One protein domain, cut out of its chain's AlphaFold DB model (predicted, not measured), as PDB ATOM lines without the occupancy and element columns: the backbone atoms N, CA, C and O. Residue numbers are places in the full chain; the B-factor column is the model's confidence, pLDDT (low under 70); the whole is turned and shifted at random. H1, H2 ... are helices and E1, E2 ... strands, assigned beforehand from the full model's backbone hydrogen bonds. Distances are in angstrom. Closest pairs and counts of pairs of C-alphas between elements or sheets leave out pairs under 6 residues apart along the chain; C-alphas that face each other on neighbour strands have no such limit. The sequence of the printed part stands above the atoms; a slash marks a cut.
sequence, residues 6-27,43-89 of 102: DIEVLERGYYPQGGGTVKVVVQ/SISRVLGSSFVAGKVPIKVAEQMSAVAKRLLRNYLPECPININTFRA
ATOM      1  N   ASP A   6     -48.588  25.788   5.364       96.19
ATOM      2  CA  ASP A   6     -48.165  26.010   6.735       96.19
ATOM      3  C   ASP A   6     -46.651  26.239   6.752       96.19
ATOM      4  O   ASP A   6     -45.912  25.616   5.980       96.19
ATOM      5  N   ILE A   7     -46.201  27.171   7.591       96.25
ATOM      6  CA  ILE A   7     -44.784  27.505   7.744       96.25
ATOM      7  C   ILE A   7     -44.427  27.446   9.219       96.25
ATOM      8  O   ILE A   7     -44.950  28.207  10.032       96.25
ATOM      9  N   GLU A   8     -43.437  26.622   9.529       94.69
ATOM     10  CA  GLU A   8     -42.848  26.511  10.852       94.69
ATOM     11  C   GLU A   8     -41.377  26.936  10.796       94.69
ATOM     12  O   GLU A   8     -40.579  26.416  10.012       94.69
ATOM     13  N   VAL A   9     -40.993  27.889  11.647       90.94
ATOM     14  CA  VAL A   9     -39.583  28.253  11.824       90.94
ATOM     15  C   VAL A   9     -38.947  27.252  12.780       90.94
ATOM     16  O   VAL A   9     -39.164  27.340  13.987       90.94
ATOM     17  N   LEU A  10     -38.147  26.332  12.238       89.00
ATOM     18  CA  LEU A  10     -37.458  25.301  13.016       89.00
ATOM     19  C   LEU A  10     -36.248  25.885  13.752       89.00
ATOM     20  O   LEU A  10     -36.072  25.660  14.948       89.00
ATOM     21  N   GLU A  11     -35.430  26.664  13.042       87.62
ATOM     22  CA  GLU A  11     -34.225  27.295  13.582       87.62
ATOM     23  C   GLU A  11     -34.081  28.707  13.019       87.62
ATOM     24  O   GLU A  11     -34.235  28.942  11.819       87.62
ATOM     25  N   ARG A  12     -33.764  29.676  13.881       87.38
ATOM     26  CA  ARG A  12     -33.499  31.051  13.449       87.38
ATOM     27  C   ARG A  12     -32.001  31.240  13.250       87.38
ATOM     28  O   ARG A  12     -31.226  31.077  14.186       87.38
ATOM     29  N   GLY A  13     -31.615  31.624  12.039       87.69
ATOM     30  CA  GLY A  13     -30.244  31.981  11.697       87.69
ATOM     31  C   GLY A  13     -30.077  33.490  11.646       87.69
ATOM     32  O   GLY A  13     -30.855  34.174  10.983       87.69
ATOM     33  N   TYR A  14     -29.060  34.004  12.328       85.69
ATOM     34  CA  TYR A  14     -28.776  35.435  12.405       85.69
ATOM     35  C   TYR A  14     -27.425  35.733  11.761       85.69
ATOM     36  O   TYR A  14     -26.514  34.904  11.786       85.69
ATOM     37  N   TYR A  15     -27.296  36.922  11.177       82.31
ATOM     38  CA  TYR A  15     -26.029  37.409  10.633       82.31
ATOM     39  C   TYR A  15     -24.896  37.316  11.686       82.31
ATOM     40  O   TYR A  15     -25.162  37.556  12.867       82.31
ATOM     41  N   PRO A  16     -23.639  37.003  11.300       83.12
ATOM     42  CA  PRO A  16     -23.153  36.765   9.932       83.12
ATOM     43  C   PRO A  16     -23.324  35.333   9.424       83.12
ATOM     44  O   PRO A  16     -23.327  35.122   8.217       83.12
ATOM     45  N   GLN A  17     -23.468  34.355  10.320       84.44
ATOM     46  CA  GLN A  17     -23.472  32.939   9.937       84.44
ATOM     47  C   GLN A  17     -24.778  32.515   9.255       84.44
ATOM     48  O   GLN A  17     -24.760  31.672   8.361       84.44
ATOM     49  N   GLY A  18     -25.911  33.111   9.638       81.75
ATOM     50  CA  GLY A  18     -27.211  32.746   9.087       81.75
ATOM     51  C   GLY A  18     -27.565  31.292   9.414       81.75
ATOM     52  O   GLY A  18     -27.506  30.888  10.570       81.75
ATOM     53  N   GLY A  19     -27.982  30.522   8.406       87.06
ATOM     54  CA  GLY A  19     -28.263  29.086   8.558       87.06
ATOM     55  C   GLY A  19     -29.618  28.743   9.186       87.06
ATOM     56  O   GLY A  19     -29.799  27.633   9.672       87.06
ATOM     57  N   GLY A  20     -30.566  29.682   9.189       89.12
ATOM     58  CA  GLY A  20     -31.923  29.421   9.667       89.12
ATOM     59  C   GLY A  20     -32.632  28.390   8.796       89.12
ATOM     60  O   GLY A  20     -32.424  28.347   7.583       89.12
ATOM     61  N   THR A  21     -33.486  27.580   9.410       91.75
ATOM     62  CA  THR A  21     -34.260  26.549   8.722       91.75
ATOM     63  C   THR A  21     -35.747  26.745   8.968       91.75
ATOM     64  O   THR A  21     -36.198  27.071  10.069       91.75
ATOM     65  N   VAL A  22     -36.521  26.550   7.907       93.81
ATOM     66  CA  VAL A  22     -37.978  26.614   7.932       93.81
ATOM     67  C   VAL A  22     -38.530  25.343   7.313       93.81
ATOM     68  O   VAL A  22     -38.001  24.841   6.321       93.81
ATOM     69  N   LYS A  23     -39.598  24.821   7.902       95.88
ATOM     70  CA  LYS A  23     -40.403  23.761   7.315       95.88
ATOM     71  C   LYS A  23     -41.605  24.414   6.664       95.88
ATOM     72  O   LYS A  23     -42.336  25.151   7.316       95.88
ATOM     73  N   VAL A  24     -41.802  24.130   5.385       97.19
ATOM     74  CA  VAL A  24     -42.982  24.572   4.647       97.19
ATOM     75  C   VAL A  24     -43.741  23.333   4.213       97.19
ATOM     76  O   VAL A  24     -43.185  22.465   3.542       97.19
ATOM     77  N   VAL A  25     -45.004  23.241   4.612       96.62
ATOM     78  CA  VAL A  25     -45.917  22.189   4.165       96.62
ATOM     79  C   VAL A  25     -46.931  22.838   3.246       96.62
ATOM     80  O   VAL A  25     -47.664  23.724   3.664       96.62
ATOM     81  N   VAL A  26     -46.976  22.405   1.991       95.12
ATOM     82  CA  VAL A  26     -47.925  22.917   0.998       95.12
ATOM     83  C   VAL A  26     -48.858  21.785   0.606       95.12
ATOM     84  O   VAL A  26     -48.398  20.698   0.256       95.12
ATOM     85  N   GLN A  27     -50.166  22.027   0.658       92.19
ATOM     86  CA  GLN A  27     -51.130  21.063   0.144       92.19
ATOM     87  C   GLN A  27     -51.072  21.051  -1.390       92.19
ATOM     88  O   GLN A  27     -51.104  22.126  -2.001       92.19
ATOM     89  N   SER A  43     -61.007  48.694   5.455       92.62
ATOM     90  CA  SER A  43     -60.566  49.422   6.647       92.62
ATOM     91  C   SER A  43     -59.660  48.551   7.522       92.62
ATOM     92  O   SER A  43     -59.803  47.328   7.598       92.62
ATOM     93  N   ILE A  44     -58.696  49.180   8.197       94.12
ATOM     94  CA  ILE A  44     -57.757  48.471   9.071       94.12
ATOM     95  C   ILE A  44     -58.479  48.101  10.370       94.12
ATOM     96  O   ILE A  44     -58.892  48.979  11.122       94.12
ATOM     97  N   SER A  45     -58.597  46.802  10.651       95.12
ATOM     98  CA  SER A  45     -59.313  46.291  11.830       95.12
ATOM     99  C   SER A  45     -58.421  45.995  13.039       95.12
ATOM    100  O   SER A  45     -58.913  45.951  14.165       95.12
ATOM    101  N   ARG A  46     -57.126  45.733  12.820       96.69
ATOM    102  CA  ARG A  46     -56.104  45.511  13.859       96.69
ATOM    103  C   ARG A  46     -54.704  45.530  13.256       96.69
ATOM    104  O   ARG A  46     -54.526  45.183  12.091       96.69
ATOM    105  N   VAL A  47     -53.705  45.830  14.080       97.56
ATOM    106  CA  VAL A  47     -52.286  45.638  13.760       97.56
ATOM    107  C   VAL A  47     -51.709  44.585  14.693       97.56
ATOM    108  O   VAL A  47     -51.757  44.727  15.915       97.56
ATOM    109  N   LEU A  48     -51.148  43.529  14.111       97.81
ATOM    110  CA  LEU A  48     -50.439  42.478  14.833       97.81
ATOM    111  C   LEU A  48     -48.953  42.535  14.486       97.81
ATOM    112  O   LEU A  48     -48.585  42.847  13.356       97.81
ATOM    113  N   GLY A  49     -48.094  42.216  15.447       97.06
ATOM    114  CA  GLY A  49     -46.656  42.203  15.224       97.06
ATOM    115  C   GLY A  49     -45.901  41.373  16.245       97.06
ATOM    116  O   GLY A  49     -46.445  40.904  17.245       97.06
ATOM    117  N   SER A  50     -44.612  41.204  15.991       96.38
ATOM    118  CA  SER A  50     -43.675  40.557  16.902       96.38
ATOM    119  C   SER A  50     -42.393  41.373  16.972       96.38
ATOM    120  O   SER A  50     -41.874  41.806  15.947       96.38
ATOM    121  N   SER A  51     -41.876  41.568  18.177       97.62
ATOM    122  CA  SER A  51     -40.573  42.162  18.436       97.62
ATOM    123  C   SER A  51     -39.775  41.199  19.299       97.62
ATOM    124  O   SER A  51     -40.237  40.775  20.354       97.62
ATOM    125  N   PHE A  52     -38.593  40.805  18.849       95.25
ATOM    126  CA  PHE A  52     -37.815  39.815  19.573       95.25
ATOM    127  C   PHE A  52     -36.323  40.065  19.464       95.25
ATOM    128  O   PHE A  52     -35.841  40.711  18.535       95.25
ATOM    129  N   VAL A  53     -35.598  39.511  20.428       93.94
ATOM    130  CA  VAL A  53     -34.135  39.460  20.452       93.94
ATOM    131  C   VAL A  53     -33.655  38.021  20.499       93.94
ATOM    132  O   VAL A  53     -34.412  37.101  20.814       93.94
ATOM    133  N   ALA A  54     -32.379  37.842  20.192       89.62
ATOM    134  CA  ALA A  54     -31.717  36.558  20.077       89.62
ATOM    135  C   ALA A  54     -30.357  36.590  20.786       89.62
ATOM    136  O   ALA A  54     -29.766  37.661  20.955       89.62
ATOM    137  N   GLY A  55     -29.848  35.422  21.187       84.50
ATOM    138  CA  GLY A  55     -28.520  35.290  21.790       84.50
ATOM    139  C   GLY A  55     -28.315  36.208  22.999       84.50
ATOM    140  O   GLY A  55     -29.166  36.302  23.876       84.50
ATOM    141  N   LYS A  56     -27.199  36.937  23.051       85.50
ATOM    142  CA  LYS A  56     -26.855  37.786  24.208       85.50
ATOM    143  C   LYS A  56     -27.515  39.171  24.207       85.50
ATOM    144  O   LYS A  56     -27.299  39.941  25.137       85.50
ATOM    145  N   VAL A  57     -28.315  39.510  23.191       89.44
ATOM    146  CA  VAL A  57     -28.948  40.836  23.100       89.44
ATOM    147  C   VAL A  57     -29.988  40.988  24.220       89.44
ATOM    148  O   VAL A  57     -30.847  40.115  24.344       89.44
ATOM    149  N   PRO A  58     -29.957  42.053  25.042       93.94
ATOM    150  CA  PRO A  58     -30.919  42.248  26.128       93.94
ATOM    151  C   PRO A  58     -32.369  42.357  25.638       93.94
ATOM    152  O   PRO A  58     -32.646  43.040  24.654       93.94
ATOM    153  N   ILE A  59     -33.318  41.759  26.372       95.44
ATOM    154  CA  ILE A  59     -34.759  41.801  26.033       95.44
ATOM    155  C   ILE A  59     -35.314  43.228  25.963       95.44
ATOM    156  O   ILE A  59     -36.186  43.512  25.144       95.44
ATOM    157  N   LYS A  60     -34.712  44.146  26.727       97.56
ATOM    158  CA  LYS A  60     -35.033  45.575  26.726       97.56
ATOM    159  C   LYS A  60     -34.992  46.201  25.331       97.56
ATOM    160  O   LYS A  60     -35.762  47.115  25.060       97.56
ATOM    161  N   VAL A  61     -34.149  45.695  24.429       97.75
ATOM    162  CA  VAL A  61     -34.108  46.167  23.037       97.75
ATOM    163  C   VAL A  61     -35.428  45.856  22.322       97.75
ATOM    164  O   VAL A  61     -36.011  46.749  21.711       97.75
ATOM    165  N   ALA A  62     -35.964  44.637  22.459       97.56
ATOM    166  CA  ALA A  62     -37.262  44.277  21.878       97.56
ATOM    167  C   ALA A  62     -38.423  45.054  22.526       97.56
ATOM    168  O   ALA A  62     -39.367  45.471  21.855       97.56
ATOM    169  N   GLU A  63     -38.356  45.296  23.835       98.25
ATOM    170  CA  GLU A  63     -39.350  46.112  24.540       98.25
ATOM    171  C   GLU A  63     -39.354  47.556  24.025       98.25
ATOM    172  O   GLU A  63     -40.417  48.104  23.728       98.25
ATOM    173  N   GLN A  64     -38.173  48.153  23.840       98.44
ATOM    174  CA  GLN A  64     -38.019  49.494  23.274       98.44
ATOM    175  C   GLN A  64     -38.528  49.564  21.831       98.44
ATOM    176  O   GLN A  64     -39.277  50.482  21.495       98.44
ATOM    177  N   MET A  65     -38.186  48.580  20.993       98.12
ATOM    178  CA  MET A  65     -38.697  48.477  19.623       98.12
ATOM    179  C   MET A  65     -40.231  48.422  19.606       98.12
ATOM    180  O   MET A  65     -40.870  49.188  18.886       98.12
ATOM    181  N   SER A  66     -40.827  47.559  20.435       98.19
ATOM    182  CA  SER A  66     -42.282  47.415  20.568       98.19
ATOM    183  C   SER A  66     -42.943  48.709  21.056       98.19
ATOM    184  O   SER A  66     -43.945  49.143  20.487       98.19
ATOM    185  N   ALA A  67     -42.365  49.372  22.060       97.94
ATOM    186  CA  ALA A  67     -42.884  50.625  22.602       97.94
ATOM    187  C   ALA A  67     -42.868  51.760  21.565       97.94
ATOM    188  O   ALA A  67     -43.874  52.451  21.390       97.94
ATOM    189  N   VAL A  68     -41.756  51.928  20.840       98.00
ATOM    190  CA  VAL A  68     -41.632  52.953  19.793       98.00
ATOM    191  C   VAL A  68     -42.579  52.654  18.634       98.00
ATOM    192  O   VAL A  68     -43.288  53.559  18.198       98.00
ATOM    193  N   ALA A  69     -42.663  51.399  18.185       97.69
ATOM    194  CA  ALA A  69     -43.584  50.994  17.128       97.69
ATOM    195  C   ALA A  69     -45.045  51.281  17.510       97.69
ATOM    196  O   ALA A  69     -45.756  51.928  16.746       97.69
ATOM    197  N   LYS A  70     -45.482  50.889  18.716       97.25
ATOM    198  CA  LYS A  70     -46.839  51.181  19.216       97.25
ATOM    199  C   LYS A  70     -47.114  52.681  19.271       97.25
ATOM    200  O   LYS A  70     -48.188  53.111  18.865       97.25
ATOM    201  N   ARG A  71     -46.155  53.480  19.754       96.56
ATOM    202  CA  ARG A  71     -46.288  54.943  19.815       96.56
ATOM    203  C   ARG A  71     -46.472  55.549  18.425       96.56
ATOM    204  O   ARG A  71     -47.374  56.353  18.245       96.56
ATOM    205  N   LEU A  72     -45.642  55.160  17.458       97.25
ATOM    206  CA  LEU A  72     -45.730  55.683  16.093       97.25
ATOM    207  C   LEU A  72     -47.022  55.242  15.403       97.25
ATOM    208  O   LEU A  72     -47.702  56.070  14.813       97.25
ATOM    209  N   LEU A  73     -47.399  53.968  15.523       96.56
ATOM    210  CA  LEU A  73     -48.619  53.442  14.912       96.56
ATOM    211  C   LEU A  73     -49.881  54.110  15.464       96.56
ATOM    212  O   LEU A  73     -50.778  54.412  14.688       96.56
ATOM    213  N   ARG A  74     -49.934  54.413  16.767       95.62
ATOM    214  CA  ARG A  74     -51.066  55.136  17.376       95.62
ATOM    215  C   ARG A  74     -51.283  56.530  16.790       95.62
ATOM    216  O   ARG A  74     -52.422  56.974  16.748       95.62
ATOM    217  N   ASN A  75     -50.232  57.195  16.307       95.81
ATOM    218  CA  ASN A  75     -50.373  58.507  15.669       95.81
ATOM    219  C   ASN A  75     -51.129  58.429  14.334       95.81
ATOM    220  O   ASN A  75     -51.782  59.393  13.952       95.81
ATOM    221  N   TYR A  76     -51.040  57.297  13.630       94.88
ATOM    222  CA  TYR A  76     -51.703  57.084  12.340       94.88
ATOM    223  C   TYR A  76     -52.999  56.274  12.459       94.88
ATOM    224  O   TYR A  76     -53.867  56.375  11.599       94.88
ATOM    225  N   LEU A  77     -53.124  55.453  13.506       95.06
ATOM    226  CA  LEU A  77     -54.213  54.500  13.716       95.06
ATOM    227  C   LEU A  77     -54.706  54.552  15.180       95.06
ATOM    228  O   LEU A  77     -54.497  53.591  15.925       95.06
ATOM    229  N   PRO A  78     -55.333  55.660  15.621       90.94
ATOM    230  CA  PRO A  78     -55.652  55.896  17.034       90.94
ATOM    231  C   PRO A  78     -56.647  54.880  17.615       90.94
ATOM    232  O   PRO A  78     -56.439  54.382  18.719       90.94
ATOM    233  N   GLU A  79     -57.670  54.514  16.841       92.25
ATOM    234  CA  GLU A  79     -58.747  53.600  17.255       92.25
ATOM    235  C   GLU A  79     -58.458  52.125  16.919       92.25
ATOM    236  O   GLU A  79     -59.255  51.233  17.208       92.25
ATOM    237  N   CYS A  80     -57.322  51.835  16.276       95.44
ATOM    238  CA  CYS A  80     -56.996  50.484  15.832       95.44
ATOM    239  C   CYS A  80     -56.317  49.687  16.958       95.44
ATOM    240  O   CYS A  80     -55.291  50.127  17.491       95.44
ATOM    241  N   PRO A  81     -56.801  48.479  17.299       96.62
ATOM    242  CA  PRO A  81     -56.104  47.600  18.230       96.62
ATOM    243  C   PRO A  81     -54.707  47.234  17.708       96.62
ATOM    244  O   PRO A  81     -54.574  46.574  16.678       96.62
ATOM    245  N   ILE A  82     -53.659  47.625  18.440       97.81
ATOM    246  CA  ILE A  82     -52.259  47.317  18.107       97.81
ATOM    247  C   ILE A  82     -51.699  46.335  19.140       97.81
ATOM    248  O   ILE A  82     -51.444  46.702  20.291       97.81
ATOM    249  N   ASN A  83     -51.447  45.096  18.717       97.25
ATOM    250  CA  ASN A  83     -50.833  44.062  19.541       97.25
ATOM    251  C   ASN A  83     -49.491  43.617  18.946       97.25
ATOM    252  O   ASN A  83     -49.436  42.955  17.914       97.25
ATOM    253  N   ILE A  84     -48.400  43.973  19.623       97.94
ATOM    254  CA  ILE A  84     -47.049  43.526  19.276       97.94
ATOM    255  C   ILE A  84     -46.556  42.648  20.417       97.94
ATOM    256  O   ILE A  84     -46.386  43.147  21.536       97.94
ATOM    257  N   ASN A  85     -46.338  41.368  20.120       97.50
ATOM    258  CA  ASN A  85     -45.789  40.400  21.059       97.50
ATOM    259  C   ASN A  85     -44.281  40.623  21.221       97.50
ATOM    260  O   ASN A  85     -43.568  40.719  20.222       97.50
ATOM    261  N   THR A  86     -43.797  40.683  22.458       97.88
ATOM    262  CA  THR A  86     -42.378  40.884  22.760       97.88
ATOM    263  C   THR A  86     -41.811  39.648  23.438       97.88
ATOM    264  O   THR A  86     -42.318  39.236  24.475       97.88
ATOM    265  N   PHE A  87     -40.769  39.041  22.866       95.19
ATOM    266  CA  PHE A  87     -40.203  37.803  23.409       95.19
ATOM    267  C   PHE A  87     -38.715  37.633  23.093       95.19
ATOM    268  O   PHE A  87     -38.158  38.278  22.208       95.19
ATOM    269  N   ARG A  88     -38.051  36.732  23.817       92.12
ATOM    270  CA  ARG A  88     -36.735  36.214  23.432       92.12
ATOM    271  C   ARG A  88     -36.944  35.010  22.523       92.12
ATOM    272  O   ARG A  88     -37.667  34.090  22.898       92.12
ATOM    273  N   ALA A  89     -36.333  35.021  21.342       89.69
ATOM    274  CA  ALA A  89     -36.361  33.861  20.464       89.69
ATOM    275  C   ALA A  89     -35.778  32.641  21.208       89.69
ATOM    276  O   ALA A  89     -34.739  32.790  21.850       89.69
TER     277      ALA A  89
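AT A GLANCE: This is residues 6 to 27 and 43 to 89 of the 102 residues of the protein "RNA 3'-terminal phosphate cyclase" of Schistocephalus solidus (UniProt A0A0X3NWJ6). One helix, H1, packs on one face of a small sheet of two parallel strands, E3 and E4, and a hairpin of two strands, E1 and E2, lies off to the side of this layered part with a gap between them. The arrangement is loose, with two separate pieces in a flat outline. The printed part has 69 residues, with four named strands and one named helix in the order E1, E2, E3, H1, E4; the sheet E1 - E2 is antiparallel and the sheet E3 = E4 parallel, and the class is mixed, helices and strands. The whole is loose, with a radius of gyration of the C-alphas of 15.2 A and spans of 39 by 38 by 17 A.

IN THESE COORDINATES: Strand E1 is residues 6 to 11 and begins at C-alpha 6, at (-48.165, 26.010, 6.735). Strand E2 is residues 21 to 26. Strand E3, residues 47 to 53, measures 20.3 A from first to last C-alpha. Helix H1, residues 59 to 76, begins at C-alpha 59, at (-34.759, 41.801, 26.033), and measures 26.6 A. Strand E4, residues 82 to 88, measures 19.8 A and ends at C-alpha 88, at (-36.735, 36.214, 23.432).

HOW THE PARTS SIT: E1 and E2 form a hairpin, antiparallel at 165 degrees between their directions. N 8 and O 23 are 2.9 A apart and N 23 and O 8 are 2.8 A apart, within hydrogen-bond range. E3 and E4 are parallel at 18 degrees, with N 51 and O 85 at 2.8 A and N 85 and O 49 at 2.9 A, within hydrogen-bond range. E3, H1 and E4 make a strand-helix-strand unit, two parallel neighbour strands with a helix between them along the chain, and its crossover is right-handed. The closest C-alphas of E3 and H1 are those of Phe 52 and Ala 62, 5.1 A apart. Those of H1 and E4 are Ala 62 and Thr 86, 6.2 A apart. In H1, 12 of 14 O i to N i+4 pairs are within hydrogen-bond range. E1 and E2 are each apart from E3, H1 and E4, with no C-alphas within 8 A.

THE WHOLE: The two C-alphas farthest apart are those of Gln 17 and Glu 79, at 41.5 A. Residues 28 to 42 are not printed, and C-alphas 27 and 43 are 30.6 A apart across the cut, which falls in the link from E2 to E3. Of the links printed whole, E3 to H1 and H1 to E4 are tight and E1 to E2 is short. The mean pLDDT of the printed part is 93.7, and no printed residue is under 70.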